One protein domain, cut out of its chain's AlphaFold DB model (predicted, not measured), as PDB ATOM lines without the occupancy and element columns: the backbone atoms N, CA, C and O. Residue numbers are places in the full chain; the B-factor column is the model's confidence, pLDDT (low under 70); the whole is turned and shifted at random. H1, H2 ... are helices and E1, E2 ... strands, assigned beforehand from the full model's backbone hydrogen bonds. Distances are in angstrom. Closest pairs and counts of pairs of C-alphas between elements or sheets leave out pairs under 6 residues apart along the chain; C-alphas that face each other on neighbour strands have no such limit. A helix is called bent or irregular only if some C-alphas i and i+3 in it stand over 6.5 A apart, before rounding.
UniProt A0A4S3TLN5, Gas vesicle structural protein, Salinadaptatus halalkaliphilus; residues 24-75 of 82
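This is residues 24 to 75 of the 82 residues of the protein "Gas vesicle structural protein" of Salinadaptatus halalkaliphilus (UniProt A0A4S3TLN5). A long two-stranded hairpin, E1 and E2, makes one arm of an open, arched shape; the short helix H1 follows the hairpin, and from there the longer helix H2 leads off to the other end, where its residues 63 to 75 stick out free. The printed part has 52 residues, with two named strands and then two named helices in the order E1, E2, H1, H2. The sheet, of order E1 - E2, is antiparallel, and the class is mixed, helices and strands. The whole is extended, with a radius of gyration of the C-alphas of 18.1 A, and flat, spanning 52 by 29 by 14 A.

Find C-alpha 24 at (38.874, 11.020, 120.456); from there E1, residues 24 to 32, runs 25.9 A. E2, residues 35 to 46, then runs 30.9 A. Next look for H1, residues 49 to 54, 8.5 A long. H2, residues 59 to 75, begins at (22.668, 18.834, 131.022) and runs 26.8 A to C-alpha 75 at (10.166, 39.367, 119.250). H2 is neither bent nor irregular, but only just: C-alphas 72 and 75 are 6.2 A apart.

E1 and E2 form a hairpin, antiparallel at 158 degrees between their directions. Look at N 28 and O 40, 2.8 A apart, and N 42 and O 26, 2.7 A apart, both within hydrogen-bond range. H1 and H2 are close but not clearly touching; their closest C-alphas, of Thr 53 and Glu 59, are 5.3 A apart. They run opposite ways at a steep tilt of 47 degrees. E1 is apart from H1 and H2, and E2 is apart from H2. In H1 every O i to N i+4 pair is within hydrogen-bond range; in H2, 8 of 13 are.

The two C-alphas farthest apart, of Val 35 and Gly 74, are 52.6 A apart. The printed part has no cut, and its three links are tight. Mean pLDDT of the printed part is 85.9; look for values under 70 at residues 67 to 75.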
ATOM      1  N   LEU A  24      37.735  10.572 121.245       92.94
ATOM      2  CA  LEU A  24      38.874  11.020 120.456       92.94
ATOM      3  C   LEU A  24      40.066  11.298 121.372       92.94
ATOM      4  O   LEU A  24      39.983  12.102 122.302       92.94
ATOM      5  N   ARG A  25      41.200  10.664 121.077       96.50
ATOM      6  CA  ARG A  25      42.484  10.955 121.715       96.50
ATOM      7  C   ARG A  25      43.402  11.600 120.691       96.50
ATOM      8  O   ARG A  25      43.613  11.036 119.623       96.50
ATOM      9  N   ALA A  26      43.922  12.770 121.026       95.81
ATOM     10  CA  ALA A  26      44.801  13.528 120.153       95.81
ATOM     11  C   ALA A  26      45.879  14.220 120.978       95.81
ATOM     12  O   ALA A  26      45.666  14.529 122.149       95.81
ATOM     13  N   ASP A  27      47.012  14.496 120.353       96.69
ATOM     14  CA  ASP A  27      48.119  15.211 120.969       96.69
ATOM     15  C   ASP A  27      48.413  16.452 120.118       96.69
ATOM     16  O   ASP A  27      48.460  16.379 118.888       96.69
ATOM     17  N   VAL A  28      48.557  17.608 120.764       96.44
ATOM     18  CA  VAL A  28      48.813  18.900 120.115       96.44
ATOM     19  C   VAL A  28      50.115  19.466 120.656       96.44
ATOM     20  O   VAL A  28      50.330  19.480 121.866       96.44
ATOM     21  N   ILE A  29      50.977  19.957 119.770       97.06
ATOM     22  CA  ILE A  29      52.205  20.665 120.140       97.06
ATOM     23  C   ILE A  29      52.053  22.121 119.709       97.06
ATOM     24  O   ILE A  29      51.793  22.403 118.541       97.06
ATOM     25  N   LEU A  30      52.206  23.038 120.659       96.50
ATOM     26  CA  LEU A  30      52.248  24.473 120.416       96.50
ATOM     27  C   LEU A  30      53.708  24.926 120.366       96.50
ATOM     28  O   LEU A  30      54.456  24.762 121.337       96.50
ATOM     29  N   SER A  31      54.080  25.522 119.236       97.56
ATOM     30  CA  SER A  31      55.424  26.030 118.973       97.56
ATOM     31  C   SER A  31      55.418  27.542 118.764       97.56
ATOM     32  O   SER A  31      54.452  28.100 118.244       97.56
ATOM     33  N   VAL A  32      56.519  28.199 119.126       97.75
ATOM     34  CA  VAL A  32      56.773  29.619 118.841       97.75
ATOM     35  C   VAL A  32      58.159  29.734 118.228       97.75
ATOM     36  O   VAL A  32      59.113  29.210 118.797       97.75
ATOM     37  N   ALA A  33      58.269  30.408 117.078       97.25
ATOM     38  CA  ALA A  33      59.528  30.527 116.331       97.25
ATOM     39  C   ALA A  33      60.228  29.163 116.137       97.25
ATOM     40  O   ALA A  33      61.407  29.013 116.441       97.25
ATOM     41  N   ASP A  34      59.460  28.156 115.710       96.31
ATOM     42  CA  ASP A  34      59.902  26.766 115.500       96.31
ATOM     43  C   ASP A  34      60.387  26.013 116.755       96.31
ATOM     44  O   ASP A  34      60.783  24.851 116.670       96.31
ATOM     45  N   VAL A  35      60.279  26.614 117.945       97.44
ATOM     46  CA  VAL A  35      60.589  25.958 119.222       97.44
ATOM     47  C   VAL A  35      59.311  25.364 119.826       97.44
ATOM     48  O   VAL A  35      58.369  26.118 120.085       97.44
ATOM     49  N   PRO A  36      59.242  24.043 120.090       96.00
ATOM     50  CA  PRO A  36      58.092  23.429 120.751       96.00
ATOM     51  C   PRO A  36      58.076  23.804 122.239       96.00
ATOM     52  O   PRO A  36      58.986  23.441 122.982       96.00
ATOM     53  N   LEU A  37      57.045  24.528 122.683       97.69
ATOM     54  CA  LEU A  37      56.954  25.037 124.059       97.69
ATOM     55  C   LEU A  37      55.975  24.250 124.926       97.69
ATOM     56  O   LEU A  37      56.238  24.030 126.106       97.69
ATOM     57  N   VAL A  38      54.835  23.843 124.363       97.69
ATOM     58  CA  VAL A  38      53.763  23.199 125.133       97.69
ATOM     59  C   VAL A  38      53.243  21.983 124.381       97.69
ATOM     60  O   VAL A  38      52.787  22.096 123.247       97.69
ATOM     61  N   GLY A  39      53.280  20.821 125.032       96.81
ATOM     62  CA  GLY A  39      52.576  19.619 124.589       96.81
ATOM     63  C   GLY A  39      51.253  19.469 125.340       96.81
ATOM     64  O   GLY A  39      51.222  19.569 126.564       96.81
ATOM     65  N   ILE A  40      50.165  19.220 124.616       97.31
ATOM     66  CA  ILE A  40      48.818  19.041 125.163       97.31
ATOM     67  C   ILE A  40      48.302  17.665 124.757       97.31
ATOM     68  O   ILE A  40      48.175  17.368 123.572       97.31
ATOM     69  N   LYS A  41      47.945  16.847 125.750       96.12
ATOM     70  CA  LYS A  41      47.272  15.562 125.547       96.12
ATOM     71  C   LYS A  41      45.771  15.743 125.699       96.12
ATOM     72  O   LYS A  41      45.279  16.005 126.795       96.12
ATOM     73  N   LEU A  42      45.041  15.591 124.605       95.12
ATOM     74  CA  LEU A  42      43.599  15.774 124.540       95.12
ATOM     75  C   LEU A  42      42.885  14.424 124.580       95.12
ATOM     76  O   LEU A  42      43.269  13.450 123.929       95.12
ATOM     77  N   THR A  43      41.827  14.357 125.381       95.31
ATOM     78  CA  THR A  43      40.838  13.277 125.344       95.31
ATOM     79  C   THR A  43      39.471  13.936 125.336       95.31
ATOM     80  O   THR A  43      39.121  14.618 126.294       95.31
ATOM     81  N   ALA A  44      38.736  13.770 124.245       92.75
ATOM     82  CA  ALA A  44      37.430  14.377 124.046       92.75
ATOM     83  C   ALA A  44      36.389  13.286 123.807       92.75
ATOM     84  O   ALA A  44      36.586  12.421 122.959       92.75
ATOM     85  N   ALA A  45      35.277  13.342 124.535       93.75
ATOM     86  CA  ALA A  45      34.067  12.651 124.118       93.75
ATOM     87  C   ALA A  45      33.393  13.491 123.027       93.75
ATOM     88  O   ALA A  45      33.244  14.702 123.187       93.75
ATOM     89  N   ILE A  46      33.004  12.863 121.921       93.31
ATOM     90  CA  ILE A  46      32.329  13.507 120.791       93.31
ATOM     91  C   ILE A  46      31.064  12.712 120.496       93.31
ATOM     92  O   ILE A  46      31.138  11.511 120.268       93.31
ATOM     93  N   ALA A  47      29.921  13.386 120.527       95.06
ATOM     94  CA  ALA A  47      28.602  12.859 120.210       95.06
ATOM     95  C   ALA A  47      27.656  14.040 119.961       95.06
ATOM     96  O   ALA A  47      28.000  15.191 120.250       95.06
ATOM     97  N   GLY A  48      26.461  13.779 119.433       92.94
ATOM     98  CA  GLY A  48      25.426  14.800 119.319       92.94
ATOM     99  C   GLY A  48      24.985  15.302 120.697       92.94
ATOM    100  O   GLY A  48      25.037  14.561 121.675       92.94
ATOM    101  N   MET A  49      24.504  16.549 120.779       91.12
ATOM    102  CA  MET A  49      24.061  17.143 122.054       91.12
ATOM    103  C   MET A  49      23.009  16.293 122.767       91.12
ATOM    104  O   MET A  49      23.096  16.106 123.972       91.12
ATOM    105  N   LYS A  50      22.051  15.731 122.017       90.94
ATOM    106  CA  LYS A  50      21.046  14.816 122.571       90.94
ATOM    107  C   LYS A  50      21.704  13.607 123.246       90.94
ATOM    108  O   LYS A  50      21.417  13.353 124.407       90.94
ATOM    109  N   THR A  51      22.594  12.913 122.539       93.94
ATOM    110  CA  THR A  51      23.318  11.741 123.055       93.94
ATOM    111  C   THR A  51      24.193  12.103 124.256       93.94
ATOM    112  O   THR A  51      24.226  11.373 125.238       93.94
ATOM    113  N   MET A  52      24.867  13.258 124.222       93.06
ATOM    114  CA  MET A  52      25.664  13.740 125.353       93.06
ATOM    115  C   MET A  52      24.816  13.939 126.609       93.06
ATOM    116  O   MET A  52      25.186  13.441 127.669       93.06
ATOM    117  N   THR A  53      23.661  14.593 126.475       92.12
ATOM    118  CA  THR A  53      22.704  14.770 127.573       92.12
ATOM    119  C   THR A  53      22.135  13.429 128.043       92.12
ATOM    120  O   THR A  53      22.001  13.219 129.240       92.12
ATOM    121  N   GLU A  54      21.849  12.484 127.139       91.31
ATOM    122  CA  GLU A  54      21.421  11.119 127.501       91.31
ATOM    123  C   GLU A  54      22.494  10.355 128.295       91.31
ATOM    124  O   GLU A  54      22.163   9.526 129.142       91.31
ATOM    125  N   TYR A  55      23.775  10.665 128.076       91.25
ATOM    126  CA  TYR A  55      24.898  10.172 128.878       91.25
ATOM    127  C   TYR A  55      25.171  10.998 130.147       91.25
ATOM    128  O   TYR A  55      26.152  10.734 130.843       91.25
ATOM    129  N   GLY A  56      24.319  11.973 130.477       90.25
ATOM    130  CA  GLY A  56      24.453  12.827 131.660       90.25
ATOM    131  C   GLY A  56      25.519  13.920 131.532       90.25
ATOM    132  O   GLY A  56      25.924  14.520 132.527       90.25
ATOM    133  N   LEU A  57      26.013  14.183 130.320       89.50
ATOM    134  CA  LEU A  57      26.979  15.242 130.034       89.50
ATOM    135  C   LEU A  57      26.255  16.493 129.522       89.50
ATOM    136  O   LEU A  57      25.326  16.407 128.728       89.50
ATOM    137  N   PHE A  58      26.725  17.677 129.924       87.38
ATOM    138  CA  PHE A  58      26.225  18.977 129.443       87.38
ATOM    139  C   PHE A  58      24.737  19.288 129.730       87.38
ATOM    140  O   PHE A  58      24.187  20.203 129.119       87.38
ATOM    141  N   GLU A  59      24.089  18.612 130.686       84.50
ATOM    142  CA  GLU A  59      22.668  18.834 131.022       84.50
ATOM    143  C   GLU A  59      22.358  20.287 131.435       84.50
ATOM    144  O   GLU A  59      21.428  20.908 130.916       84.50
ATOM    145  N   GLU A  60      23.159  20.861 132.339       78.00
ATOM    146  CA  GLU A  60      22.995  22.248 132.805       78.00
ATOM    147  C   GLU A  60      23.215  23.260 131.673       78.00
ATOM    148  O   GLU A  60      22.451  24.216 131.517       78.00
ATOM    149  N   TRP A  61      24.219  22.999 130.833       78.06
ATOM    150  CA  TRP A  61      24.539  23.823 129.671       78.06
ATOM    151  C   TRP A  61      23.394  23.819 128.647       78.06
ATOM    152  O   TRP A  61      23.026  24.874 128.125       78.06
ATOM    153  N   ASP A  62      22.778  22.659 128.400       79.75
ATOM    154  CA  ASP A  62      21.638  22.514 127.491       79.75
ATOM    155  C   ASP A  62      20.377  23.232 128.017       79.75
ATOM    156  O   ASP A  62      19.665  23.901 127.259       79.75
ATOM    157  N   LEU A  63      20.122  23.177 129.329       76.31
ATOM    158  CA  LEU A  63      19.016  23.899 129.971       76.31
ATOM    159  C   LEU A  63      19.168  25.423 129.860       76.31
ATOM    160  O   LEU A  63      18.191  26.126 129.571       76.31
ATOM    161  N   GLU A  64      20.377  25.943 130.067       76.75
ATOM    162  CA  GLU A  64      20.671  27.374 129.950       76.75
ATOM    163  C   GLU A  64      20.524  27.870 128.499       76.75
ATOM    164  O   GLU A  64      19.889  28.900 128.238       76.75
ATOM    165  N   HIS A  65      21.004  27.094 127.524       74.62
ATOM    166  CA  HIS A  65      20.913  27.449 126.104       74.62
ATOM    167  C   HIS A  65      19.484  27.343 125.546       74.62
ATOM    168  O   HIS A  65      19.073  28.177 124.731       74.62
ATOM    169  N   ARG A  66      18.662  26.394 126.015       71.75
ATOM    170  CA  ARG A  66      17.240  26.331 125.626       71.75
ATOM    171  C   ARG A  66      16.447  27.547 126.114       71.75
ATOM    172  O   ARG A  66      15.594  28.055 125.380       71.75
ATOM    173  N   ARG A  67      16.755  28.078 127.302       61.03
ATOM    174  CA  ARG A  67      16.109  29.291 127.846       61.03
ATOM    175  C   ARG A  67      16.407  30.549 127.023       61.03
ATOM    176  O   ARG A  67      15.510  31.371 126.819       61.03
ATOM    177  N   SER A  68      17.623  30.678 126.496       61.47
ATOM    178  CA  SER A  68      18.029  31.816 125.654       61.47
ATOM    179  C   SER A  68      17.539  31.720 124.197       61.47
ATOM    180  O   SER A  68      17.459  32.726 123.483       61.47
ATOM    181  N   ALA A  69      17.165  30.524 123.729       61.56
ATOM    182  CA  ALA A  69      16.543  30.328 122.417       61.56
ATOM    183  C   ALA A  69      15.055  30.730 122.399       61.56
ATOM    184  O   ALA A  69      14.586  31.328 121.426       61.56
ATOM    185  N   VAL A  70      14.315  30.459 123.482       61.91
ATOM    186  CA  VAL A  70      12.884  30.803 123.609       61.91
ATOM    187  C   VAL A  70      12.663  32.319 123.634       61.91
ATOM    188  O   VAL A  70      11.736  32.822 122.999       61.91
ATOM    189  N   THR A  71      13.556  33.072 124.279       58.81
ATOM    190  CA  THR A  71      13.470  34.540 124.373       58.81
ATOM    191  C   THR A  71      13.659  35.247 123.026       58.81
ATOM    192  O   THR A  71      13.065  36.299 122.809       58.81
ATOM    193  N   ARG A  72      14.388  34.657 122.065       58.53
ATOM    194  CA  ARG A  72      14.567  35.239 120.718       58.53
ATOM    195  C   ARG A  72      13.374  35.046 119.780       58.53
ATOM    196  O   ARG A  72      13.229  35.812 118.830       58.53
ATOM    197  N   ARG A  73      12.509  34.055 120.021       58.25
ATOM    198  CA  ARG A  73      11.357  33.772 119.143       58.25
ATOM    199  C   ARG A  73      10.127  34.638 119.469       58.25
ATOM    200  O   ARG A  73       9.257  34.785 118.618       58.25
ATOM    201  N   GLY A  74      10.083  35.268 120.647       57.47
ATOM    202  CA  GLY A  74       8.990  36.162 121.059       57.47
ATOM    203  C   GLY A  74       8.952  37.522 120.347       57.47
ATOM    204  O   GLY A  74       7.889  38.126 120.249       57.47
ATOM    205  N   SER A  75      10.075  38.001 119.800       57.31
ATOM    206  CA  SER A  75      10.166  39.367 119.250       57.31
ATOM    207  C   SER A  75       9.847  39.500 117.754       57.31
ATOM    208  O   SER A  75       9.709  40.620 117.273       57.31
TER     209      SER A  75